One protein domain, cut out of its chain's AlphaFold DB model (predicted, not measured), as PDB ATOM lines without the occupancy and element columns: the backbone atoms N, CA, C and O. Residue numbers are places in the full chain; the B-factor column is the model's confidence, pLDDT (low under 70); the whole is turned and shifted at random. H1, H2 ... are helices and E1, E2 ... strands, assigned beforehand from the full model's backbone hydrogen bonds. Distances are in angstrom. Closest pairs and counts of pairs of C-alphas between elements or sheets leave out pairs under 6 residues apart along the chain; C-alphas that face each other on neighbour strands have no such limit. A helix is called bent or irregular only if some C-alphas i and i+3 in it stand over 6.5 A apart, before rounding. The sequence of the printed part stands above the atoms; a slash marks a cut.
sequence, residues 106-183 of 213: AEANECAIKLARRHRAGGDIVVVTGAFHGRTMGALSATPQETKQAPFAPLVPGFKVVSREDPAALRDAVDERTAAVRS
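AT A GLANCE: This is residues 106 to 183 of the 213 residues of the protein "Aminotransferase class III-fold pyridoxal phosphate-dependent enzyme" of Thermoleophilaceae bacterium (UniProt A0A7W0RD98). A small sheet of three parallel strands stands in the middle, with H1 over one of its faces and H4 over the other: three layers, helices on both faces of a sheet. Two short helices, H2 and H3, lie off the sheet, and H2 packs on H1. The printed part has 78 residues with four named helices and three named strands, in the order H1, E1, H2, H3, E2, H4, E3; the sheet's order is E2, E1, E3, all parallel, and the class is mixed, helices and strands. It is compact, with a radius of gyration of the C-alphas of 11.8 A, and rounded, with spans of 30 by 29 by 20 A.

IN THESE COORDINATES: H1, residues 106 to 119, begins at C-alpha 106 (134.758, 151.903, 140.006) and is 19.9 A long. E1, residues 124 to 128, is 13.1 A long and begins at C-alpha 124 (118.502, 144.452, 134.027). H2 is residues 137 to 141, 6.1 A, and H3 is residues 146 to 152, 10.2 A. H3 is irregular, but only just: C-alphas 148 and 151 are 6.8 A apart. E2 is residues 159 to 162, 9.7 A, and H4 is residues 167 to 173, 10.0 A. E3, residues 178 to 182, is 10.8 A long and ends at C-alpha 182 (127.678, 140.449, 138.012).

HOW THE PARTS SIT: E1 is the inner strand. It is parallel to E3 at 23 degrees, with N 126 and O 180 2.9 A apart, within hydrogen-bond range. It is parallel to E2 at 35 degrees, with N 127 and O 160 2.8 A apart, also within range. E1, H2, H3 and E2 form a strand-helix-strand unit, two parallel neighbour strands with helices between, and its crossover is right-handed. E2, H4 and E3 form a split unit, with E1 between its strands, also right-handed. H1 is on the sheet at a height of 10.3 A, over E3 and along it at 21 degrees on the local plane; their closest C-alphas, of Ala 116 and Ala 179, are 5.5 A apart. On the opposite face H4, at a height of 9.0 A, is over E1 and only just over E2, where 3 of its C-alphas fall; it runs along E1 at 13 degrees on the local plane, and its closest C-alpha to E2 is that of Leu 170, 5.9 A from that of Val 162. H2 is not on the sheet and touches H1, the closest C-alphas being those of Glu 110 and Ala 139, 6.0 A. H2 and H3 only just touch, only at the corner by their link, with 3 pairs of C-alphas within 8 A, the closest Leu 140 and Gln 149 at 6.6 A. H3 is not on the sheet and is apart from H1 and H4. In H1, H2 and H4 every O i to N i+4 pair is within hydrogen-bond range; in H3 1 of 3 is, beside 2 of 4 O i to N i+3 pairs.

THE WHOLE: The two C-alphas farthest apart, of Pro 151 and Glu 176, are 32.1 A apart. The printed part has no cut and no long link. Mean pLDDT of the printed part is 95.0, and no printed residue is under 70.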
ATOM      1  N   ALA A 106     136.101 151.337 140.150       97.94
ATOM      2  CA  ALA A 106     134.758 151.903 140.006       97.94
ATOM      3  C   ALA A 106     134.481 152.339 138.556       97.94
ATOM      4  O   ALA A 106     133.450 151.979 137.997       97.94
ATOM      5  N   GLU A 107     135.428 153.021 137.904       98.56
ATOM      6  CA  GLU A 107     135.315 153.377 136.480       98.56
ATOM      7  C   GLU A 107     135.271 152.141 135.572       98.56
ATOM      8  O   GLU A 107     134.482 152.104 134.627       98.56
ATOM      9  N   ALA A 108     136.068 151.105 135.865       98.25
ATOM     10  CA  ALA A 108     135.999 149.841 135.128       98.25
ATOM     11  C   ALA A 108     134.593 149.225 135.227       98.25
ATOM     12  O   ALA A 108     134.045 148.721 134.245       98.25
ATOM     13  N   ASN A 109     133.973 149.332 136.402       97.88
ATOM     14  CA  ASN A 109     132.630 148.832 136.653       97.88
ATOM     15  C   ASN A 109     131.548 149.664 135.961       97.88
ATOM     16  O   ASN A 109     130.633 149.075 135.389       97.88
ATOM     17  N   GLU A 110     131.687 150.988 135.912       98.25
ATOM     18  CA  GLU A 110     130.824 151.852 135.093       98.25
ATOM     19  C   GLU A 110     130.916 151.482 133.607       98.25
ATOM     20  O   GLU A 110     129.898 151.344 132.925       98.25
ATOM     21  N   CYS A 111     132.128 151.250 133.093       97.88
ATOM     22  CA  CYS A 111     132.338 150.778 131.725       97.88
ATOM     23  C   CYS A 111     131.657 149.427 131.476       97.88
ATOM     24  O   CYS A 111     130.962 149.280 130.472       97.88
ATOM     25  N   ALA A 112     131.790 148.467 132.395       97.06
ATOM     26  CA  ALA A 112     131.134 147.164 132.292       97.06
ATOM     27  C   ALA A 112     129.598 147.280 132.304       97.06
ATOM     28  O   ALA A 112     128.930 146.682 131.460       97.06
ATOM     29  N   ILE A 113     129.035 148.105 133.195       97.06
ATOM     30  CA  ILE A 113     127.591 148.396 133.257       97.06
ATOM     31  C   ILE A 113     127.113 149.001 131.931       97.06
ATOM     32  O   ILE A 113     126.108 148.566 131.366       97.06
ATOM     33  N   LYS A 114     127.851 149.980 131.395       97.19
ATOM     34  CA  LYS A 114     127.531 150.627 130.116       97.19
ATOM     35  C   LYS A 114     127.636 149.662 128.940       97.19
ATOM     36  O   LYS A 114     126.792 149.722 128.052       97.19
ATOM     37  N   LEU A 115     128.631 148.776 128.921       96.94
ATOM     38  CA  LEU A 115     128.780 147.756 127.880       96.94
ATOM     39  C   LEU A 115     127.623 146.754 127.910       96.94
ATOM     40  O   LEU A 115     127.031 146.511 126.861       96.94
ATOM     41  N   ALA A 116     127.243 146.254 129.090       96.81
ATOM     42  CA  ALA A 116     126.092 145.364 129.248       96.81
ATOM     43  C   ALA A 116     124.796 146.025 128.751       96.81
ATOM     44  O   ALA A 116     124.084 145.470 127.916       96.81
ATOM     45  N   ARG A 117     124.534 147.267 129.177       95.31
ATOM     46  CA  ARG A 117     123.347 148.030 128.750       95.31
ATOM     47  C   ARG A 117     123.382 148.436 127.280       95.31
ATOM     48  O   ARG A 117     122.331 148.557 126.665       95.31
ATOM     49  N   ARG A 118     124.563 148.653 126.693       95.69
ATOM     50  CA  ARG A 118     124.701 148.916 125.253       95.69
ATOM     51  C   ARG A 118     124.440 147.661 124.431       95.69
ATOM     52  O   ARG A 118     123.839 147.762 123.368       95.69
ATOM     53  N   HIS A 119     124.910 146.507 124.900       95.00
ATOM     54  CA  HIS A 119     124.639 145.225 124.258       95.00
ATOM     55  C   HIS A 119     123.146 144.884 124.317       95.00
ATOM     56  O   HIS A 119     122.580 144.436 123.323       95.00
ATOM     57  N   ARG A 120     122.501 145.167 125.455       95.62
ATOM     58  CA  ARG A 120     121.074 144.928 125.668       95.62
ATOM     59  C   ARG A 120     120.394 146.147 126.300       95.62
ATOM     60  O   ARG A 120     120.342 146.290 127.525       95.62
ATOM     61  N   ALA A 121     119.876 147.033 125.449       93.19
ATOM     62  CA  ALA A 121     119.238 148.281 125.868       93.19
ATOM     63  C   ALA A 121     118.044 148.026 126.803       93.19
ATOM     64  O   ALA A 121     117.180 147.202 126.512       93.19
ATOM     65  N   GLY A 122     118.012 148.726 127.941       85.44
ATOM     66  CA  GLY A 122     116.967 148.567 128.959       85.44
ATOM     67  C   GLY A 122     117.022 147.250 129.741       85.44
ATOM     68  O   GLY A 122     116.098 146.972 130.499       85.44
ATOM     69  N   GLY A 123     118.064 146.430 129.559       93.19
ATOM     70  CA  GLY A 123     118.201 145.177 130.289       93.19
ATOM     71  C   GLY A 123     118.666 145.356 131.735       93.19
ATOM     72  O   GLY A 123     119.470 146.242 132.043       93.19
ATOM     73  N   ASP A 124     118.171 144.476 132.603       96.81
ATOM     74  CA  ASP A 124     118.502 144.452 134.027       96.81
ATOM     75  C   ASP A 124     119.887 143.831 134.254       96.81
ATOM     76  O   ASP A 124     120.307 142.923 133.534       96.81
ATOM     77  N   ILE A 125     120.600 144.294 135.279       98.06
ATOM     78  CA  ILE A 125     121.853 143.677 135.728       98.06
ATOM     79  C   ILE A 125     121.587 142.954 137.044       98.06
ATOM     80  O   ILE A 125     121.186 143.573 138.029       98.06
ATOM     81  N   VAL A 126     121.820 141.646 137.070       97.44
ATOM     82  CA  VAL A 126     121.717 140.854 138.298       97.44
ATOM     83  C   VAL A 126     123.000 141.031 139.111       97.44
ATOM     84  O   VAL A 126     124.094 140.855 138.576       97.44
ATOM     85  N   VAL A 127     122.871 141.384 140.389       96.44
ATOM     86  CA  VAL A 127     123.979 141.574 141.339       96.44
ATOM     87  C   VAL A 127     123.760 140.726 142.583       96.44
ATOM     88  O   VAL A 127     122.628 140.470 142.984       96.44
ATOM     89  N   VAL A 128     124.850 140.296 143.207       93.94
ATOM     90  CA  VAL A 128     124.814 139.348 144.325       93.94
ATOM     91  C   VAL A 128     125.031 140.070 145.658       93.94
ATOM     92  O   VAL A 128     125.902 140.936 145.750       93.94
ATOM     93  N   THR A 129     124.263 139.722 146.699       91.81
ATOM     94  CA  THR A 129     124.409 140.306 148.047       91.81
ATOM     95  C   THR A 129     125.849 140.218 148.566       91.81
ATOM     96  O   THR A 129     126.563 139.241 148.333       91.81
ATOM     97  N   GLY A 130     126.292 141.264 149.270       86.38
ATOM     98  CA  GLY A 130     127.651 141.359 149.816       86.38
ATOM     99  C   GLY A 130     128.728 141.817 148.826       86.38
ATOM    100  O   GLY A 130     129.838 142.108 149.263       86.38
ATOM    101  N   ALA A 131     128.419 141.946 147.531       92.69
ATOM    102  CA  ALA A 131     129.363 142.457 146.535       92.69
ATOM    103  C   ALA A 131     129.743 143.930 146.779       92.69
ATOM    104  O   ALA A 131     128.960 144.690 147.362       92.69
ATOM    105  N   PHE A 132     130.923 144.350 146.303       94.69
ATOM    106  CA  PHE A 132     131.381 145.742 146.347       94.69
ATOM    107  C   PHE A 132     131.978 146.176 145.005       94.69
ATOM    108  O   PHE A 132     133.071 145.785 144.610       94.69
ATOM    109  N   HIS A 133     131.284 147.060 144.292       96.38
ATOM    110  CA  HIS A 133     131.683 147.456 142.938       96.38
ATOM    111  C   HIS A 133     132.184 148.895 142.838       96.38
ATOM    112  O   HIS A 133     132.630 149.323 141.775       96.38
ATOM    113  N   GLY A 134     132.190 149.632 143.943       95.62
ATOM    114  CA  GLY A 134     132.714 150.988 144.007       95.62
ATOM    115  C   GLY A 134     131.684 151.978 144.522       95.62
ATOM    116  O   GLY A 134     130.632 151.606 145.033       95.62
ATOM    117  N   ARG A 135     132.033 153.262 144.427       96.94
ATOM    118  CA  ARG A 135     131.273 154.361 145.042       96.94
ATOM    119  C   ARG A 135     130.770 155.411 144.042       96.94
ATOM    120  O   ARG A 135     130.183 156.398 144.462       96.94
ATOM    121  N   THR A 136     130.984 155.225 142.736       98.25
ATOM    122  CA  THR A 136     130.305 156.032 141.701       98.25
ATOM    123  C   THR A 136     128.833 155.636 141.630       98.25
ATOM    124  O   THR A 136     128.501 154.515 141.993       98.25
ATOM    125  N   MET A 137     127.932 156.509 141.168       98.19
ATOM    126  CA  MET A 137     126.486 156.245 141.261       98.19
ATOM    127  C   MET A 137     126.044 154.921 140.614       98.19
ATOM    128  O   MET A 137     125.242 154.203 141.209       98.19
ATOM    129  N   GLY A 138     126.569 154.539 139.447       97.25
ATOM    130  CA  GLY A 138     126.237 153.260 138.810       97.25
ATOM    131  C   GLY A 138     126.844 152.067 139.550       97.25
ATOM    132  O   GLY A 138     126.147 151.099 139.851       97.25
ATOM    133  N   ALA A 139     128.120 152.158 139.917       97.62
ATOM    134  CA  ALA A 139     128.811 151.122 140.686       97.62
ATOM    135  C   ALA A 139     128.224 150.911 142.097       97.62
ATOM    136  O   ALA A 139     128.112 149.777 142.564       97.62
ATOM    137  N   LEU A 140     127.816 151.991 142.764       98.00
ATOM    138  CA  LEU A 140     127.152 151.976 144.063       98.00
ATOM    139  C   LEU A 140     125.759 151.350 143.954       98.00
ATOM    140  O   LEU A 140     125.377 150.552 144.804       98.00
ATOM    141  N   SER A 141     125.028 151.634 142.874       97.62
ATOM    142  CA  SER A 141     123.744 150.976 142.586       97.62
ATOM    143  C   SER A 141     123.903 149.466 142.380       97.62
ATOM    144  O   SER A 141     123.032 148.690 142.759       97.62
ATOM    145  N   ALA A 142     125.058 149.043 141.862       96.88
ATOM    146  CA  ALA A 142     125.434 147.639 141.739       96.88
ATOM    147  C   ALA A 142     126.018 147.028 143.032       96.88
ATOM    148  O   ALA A 142     126.343 145.847 143.034       96.88
ATOM    149  N   THR A 143     126.193 147.804 144.108       96.31
ATOM    150  CA  THR A 143     126.787 147.377 145.390       96.31
ATOM    151  C   THR A 143     125.674 147.166 146.424       96.31
ATOM    152  O   THR A 143     125.331 148.125 147.112       96.31
ATOM    153  N   PRO A 144     125.084 145.959 146.550       93.94
ATOM    154  CA  PRO A 144     123.930 145.698 147.418       93.94
ATOM    155  C   PRO A 144     124.327 145.685 148.902       93.94
ATOM    156  O   PRO A 144     124.445 144.635 149.536       93.94
ATOM    157  N   GLN A 145     124.584 146.879 149.434       94.38
ATOM    158  CA  GLN A 145     124.974 147.153 150.812       94.38
ATOM    159  C   GLN A 145     124.240 148.413 151.287       94.38
ATOM    160  O   GLN A 145     124.674 149.534 151.012       94.38
ATOM    161  N   GLU A 146     123.143 148.221 152.020       93.06
ATOM    162  CA  GLU A 146     122.211 149.292 152.408       93.06
ATOM    163  C   GLU A 146     122.907 150.462 153.113       93.06
ATOM    164  O   GLU A 146     122.695 151.622 152.770       93.06
ATOM    165  N   THR A 147     123.836 150.167 154.027       93.56
ATOM    166  CA  THR A 147     124.595 151.185 154.776       93.56
ATOM    167  C   THR A 147     125.404 152.122 153.881       93.56
ATOM    168  O   THR A 147     125.686 153.254 154.268       93.56
ATOM    169  N   LYS A 148     125.782 151.670 152.680       94.25
ATOM    170  CA  LYS A 148     126.497 152.477 151.682       94.25
ATOM    171  C   LYS A 148     125.547 153.143 150.696       94.25
ATOM    172  O   LYS A 148     125.898 154.186 150.162       94.25
ATOM    173  N   GLN A 149     124.392 152.539 150.435       95.88
ATOM    174  CA  GLN A 149     123.427 152.960 149.422       95.88
ATOM    175  C   GLN A 149     122.454 154.031 149.928       95.88
ATOM    176  O   GLN A 149     122.269 155.047 149.254       95.88
ATOM    177  N   ALA A 150     121.878 153.831 151.116       96.62
ATOM    178  CA  ALA A 150     120.798 154.654 151.659       96.62
ATOM    179  C   ALA A 150     121.093 156.169 151.672       96.62
ATOM    180  O   ALA A 150     120.210 156.938 151.286       96.62
ATOM    181  N   PRO A 151     122.315 156.636 152.016       96.50
ATOM    182  CA  PRO A 151     122.612 158.071 152.050       96.50
ATOM    183  C   PRO A 151     122.590 158.774 150.683       96.50
ATOM    184  O   PRO A 151     122.584 160.000 150.641       96.50
ATOM    185  N   PHE A 152     122.611 158.025 149.575       97.38
ATOM    186  CA  PHE A 152     122.740 158.566 148.215       97.38
ATOM    187  C   PHE A 152     121.521 158.278 147.333       97.38
ATOM    188  O   PHE A 152     121.587 158.437 146.114       97.38
ATOM    189  N   ALA A 153     120.412 157.832 147.924       95.94
ATOM    190  CA  ALA A 153     119.177 157.603 147.190       95.94
ATOM    191  C   ALA A 153     118.619 158.918 146.583       95.94
ATOM    192  O   ALA A 153     118.748 159.978 147.202       95.94
ATOM    193  N   PRO A 154     117.951 158.869 145.409       96.94
ATOM    194  CA  PRO A 154     117.672 157.683 144.596       96.94
ATOM    195  C   PRO A 154     118.884 157.198 143.783       96.94
ATOM    196  O   PRO A 154     119.668 157.981 143.249       96.94
ATOM    197  N   LEU A 155     118.999 155.875 143.655       97.75
ATOM    198  CA  LEU A 155     120.068 155.200 142.918       97.75
ATOM    199  C   LEU A 155     119.722 154.993 141.434       97.75
ATOM    200  O   LEU A 155     118.579 155.159 141.007       97.75
ATOM    201  N   VAL A 156     120.720 154.595 140.637       97.38
ATOM    202  CA  VAL A 156     120.522 154.228 139.229       97.38
ATOM    203  C   VAL A 156     119.673 152.948 139.173       97.38
ATOM    204  O   VAL A 156     120.077 151.939 139.745       97.38
ATOM    205  N   PRO A 157     118.525 152.936 138.471       97.00
ATOM    206  CA  PRO A 157     117.644 151.767 138.418       97.00
ATOM    207  C   PRO A 157     118.216 150.652 137.529       97.00
ATOM    208  O   PRO A 157     119.224 150.846 136.842       97.00
ATOM    209  N   GLY A 158     117.538 149.499 137.488       96.00
ATOM    210  CA  GLY A 158     117.876 148.374 136.600       96.00
ATOM    211  C   GLY A 158     118.903 147.400 137.184       96.00
ATOM    212  O   GLY A 158     119.710 146.842 136.439       96.00
ATOM    213  N   PHE A 159     118.898 147.233 138.510       96.81
ATOM    214  CA  PHE A 159     119.674 146.219 139.223       96.81
ATOM    215  C   PHE A 159     118.733 145.270 139.969       96.81
ATOM    216  O   PHE A 159     117.859 145.722 140.710       96.81
ATOM    217  N   LYS A 160     118.915 143.962 139.775       96.12
ATOM    218  CA  LYS A 160     118.192 142.898 140.484       96.12
ATOM    219  C   LYS A 160     119.138 142.264 141.497       96.12
ATOM    220  O   LYS A 160     120.143 141.678 141.102       96.12
ATOM    221  N   VAL A 161     118.840 142.395 142.784       95.62
ATOM    222  CA  VAL A 161     119.678 141.825 143.846       95.62
ATOM    223  C   VAL A 161     119.251 140.387 144.122       95.62
ATOM    224  O   VAL A 161     118.070 140.130 144.341       95.62
ATOM    225  N   VAL A 162     120.210 139.462 144.145       95.25
ATOM    226  CA  VAL A 162     120.000 138.056 144.522       95.25
ATOM    227  C   VAL A 162     120.906 137.662 145.680       95.25
ATOM    228  O   VAL A 162     122.027 138.162 145.804       95.25
ATOM    229  N   SER A 163     120.432 136.758 146.537       91.88
ATOM    230  CA  SER A 163     121.240 136.261 147.648       91.88
ATOM    231  C   SER A 163     122.411 135.423 147.139       91.88
ATOM    232  O   SER A 163     122.229 134.529 146.316       91.88
ATOM    233  N   ARG A 164     123.613 135.659 147.677       85.88
ATOM    234  CA  ARG A 164     124.789 134.808 147.422       85.88
ATOM    235  C   ARG A 164     124.582 133.359 147.856       85.88
ATOM    236  O   ARG A 164     125.207 132.458 147.309       85.88
ATOM    237  N   GLU A 165     123.740 133.157 148.860       88.12
ATOM    238  CA  GLU A 165     123.486 131.857 149.480       88.12
ATOM    239  C   GLU A 165     122.411 131.053 148.740       88.12
ATOM    240  O   GLU A 165     122.166 129.902 149.087       88.12
ATOM    241  N   ASP A 166     121.805 131.627 147.693       89.50
ATOM    242  CA  ASP A 166     120.736 130.996 146.925       89.50
ATOM    243  C   ASP A 166     121.070 130.924 145.420       89.50
ATOM    244  O   ASP A 166     120.711 131.803 144.627       89.50
ATOM    245  N   PRO A 167     121.748 129.847 144.982       87.69
ATOM    246  CA  PRO A 167     122.015 129.612 143.567       87.69
ATOM    247  C   PRO A 167     120.751 129.419 142.717       87.69
ATOM    248  O   PRO A 167     120.816 129.600 141.499       87.69
ATOM    249  N   ALA A 168     119.623 129.010 143.312       93.31
ATOM    250  CA  ALA A 168     118.363 128.888 142.586       93.31
ATOM    251  C   ALA A 168     117.795 130.278 142.278       93.31
ATOM    252  O   ALA A 168     117.520 130.552 141.114       93.31
ATOM    253  N   ALA A 169     117.790 131.191 143.254       91.62
ATOM    254  CA  ALA A 169     117.402 132.584 143.029       91.62
ATOM    255  C   ALA A 169     118.247 133.266 141.945       91.62
ATOM    256  O   ALA A 169     117.722 134.054 141.159       91.62
ATOM    257  N   LEU A 170     119.547 132.956 141.857       90.94
ATOM    258  CA  LEU A 170     120.376 133.469 140.765       90.94
ATOM    259  C   LEU A 170     119.898 132.965 139.395       90.94
ATOM    260  O   LEU A 170     119.850 133.752 138.452       90.94
ATOM    261  N   ARG A 171     119.551 131.677 139.274       92.06
ATOM    262  CA  ARG A 171     119.007 131.118 138.025       92.06
ATOM    263  C   ARG A 171     117.672 131.762 137.667       92.06
ATOM    264  O   ARG A 171     117.506 132.184 136.530       92.06
ATOM    265  N   ASP A 172     116.780 131.901 138.641       94.81
ATOM    266  CA  ASP A 172     115.429 132.428 138.432       94.81
ATOM    267  C   ASP A 172     115.423 133.935 138.117       94.81
ATOM    268  O   ASP A 172     114.536 134.431 137.425       94.81
ATOM    269  N   ALA A 173     116.428 134.683 138.583       94.06
ATOM    270  CA  ALA A 173     116.567 136.111 138.294       94.06
ATOM    271  C   ALA A 173     117.048 136.414 136.864       94.06
ATOM    272  O   ALA A 173     116.930 137.560 136.404       94.06
ATOM    273  N   VAL A 174     117.621 135.422 136.173       95.50
ATOM    274  CA  VAL A 174     118.070 135.550 134.786       95.50
ATOM    275  C   VAL A 174     116.902 135.236 133.863       95.50
ATOM    276  O   VAL A 174     116.555 134.083 133.639       95.50
ATOM    277  N   ASP A 175     116.315 136.289 133.305       94.31
ATOM    278  CA  ASP A 175     115.216 136.196 132.352       94.31
ATOM    279  C   ASP A 175     115.616 136.794 131.000       94.31
ATOM    280  O   ASP A 175     116.743 137.261 130.794       94.31
ATOM    281  N   GLU A 176     114.665 136.819 130.068       94.06
ATOM    282  CA  GLU A 176     114.876 137.400 128.748       94.06
ATOM    283  C   GLU A 176     115.341 138.849 128.819       94.06
ATOM    284  O   GLU A 176     115.979 139.289 127.869       94.06
ATOM    285  N   ARG A 177     115.045 139.580 129.912       93.81
ATOM    286  CA  ARG A 177     115.407 140.985 130.120       93.81
ATOM    287  C   ARG A 177     116.808 141.188 130.709       93.81
ATOM    288  O   ARG A 177     117.282 142.327 130.740       93.81
ATOM    289  N   THR A 178     117.496 140.145 131.148       96.56
ATOM    290  CA  THR A 178     118.800 140.289 131.803       96.56
ATOM    291  C   THR A 178     119.899 140.640 130.796       96.56
ATOM    292  O   THR A 178     120.116 139.947 129.808       96.56
ATOM    293  N   ALA A 179     120.606 141.746 131.040       97.44
ATOM    294  CA  ALA A 179     121.760 142.183 130.251       97.44
ATOM    295  C   ALA A 179     123.074 141.552 130.724       97.44
ATOM    296  O   ALA A 179     123.960 141.295 129.913       97.44
ATOM    297  N   ALA A 180     123.221 141.346 132.035       97.31
ATOM    298  CA  ALA A 180     124.406 140.738 132.624       97.31
ATOM    299  C   ALA A 180     124.114 140.179 134.018       97.31
ATOM    300  O   ALA A 180     123.258 140.686 134.743       97.31
ATOM    301  N   VAL A 181     124.907 139.183 134.409       95.12
ATOM    302  CA  VAL A 181     125.073 138.761 135.801       95.12
ATOM    303  C   VAL A 181     126.434 139.247 136.270       95.12
ATOM    304  O   VAL A 181     127.439 139.054 135.585       95.12
ATOM    305  N   ARG A 182     126.471 139.876 137.439       92.44
ATOM    306  CA  ARG A 182     127.678 140.449 138.012       92.44
ATOM    307  C   ARG A 182     127.935 139.849 139.390       92.44
ATOM    308  O   ARG A 182     127.113 139.964 140.294       92.44
ATOM    309  N   SER A 183     129.087 139.200 139.519       88.12
ATOM    310  CA  SER A 183     129.498 138.476 140.720       88.12
ATOM    311  C   SER A 183     131.007 138.595 140.932       88.12
ATOM    312  O   SER A 183     131.765 138.790 139.980       88.12
TER     313      SER A 183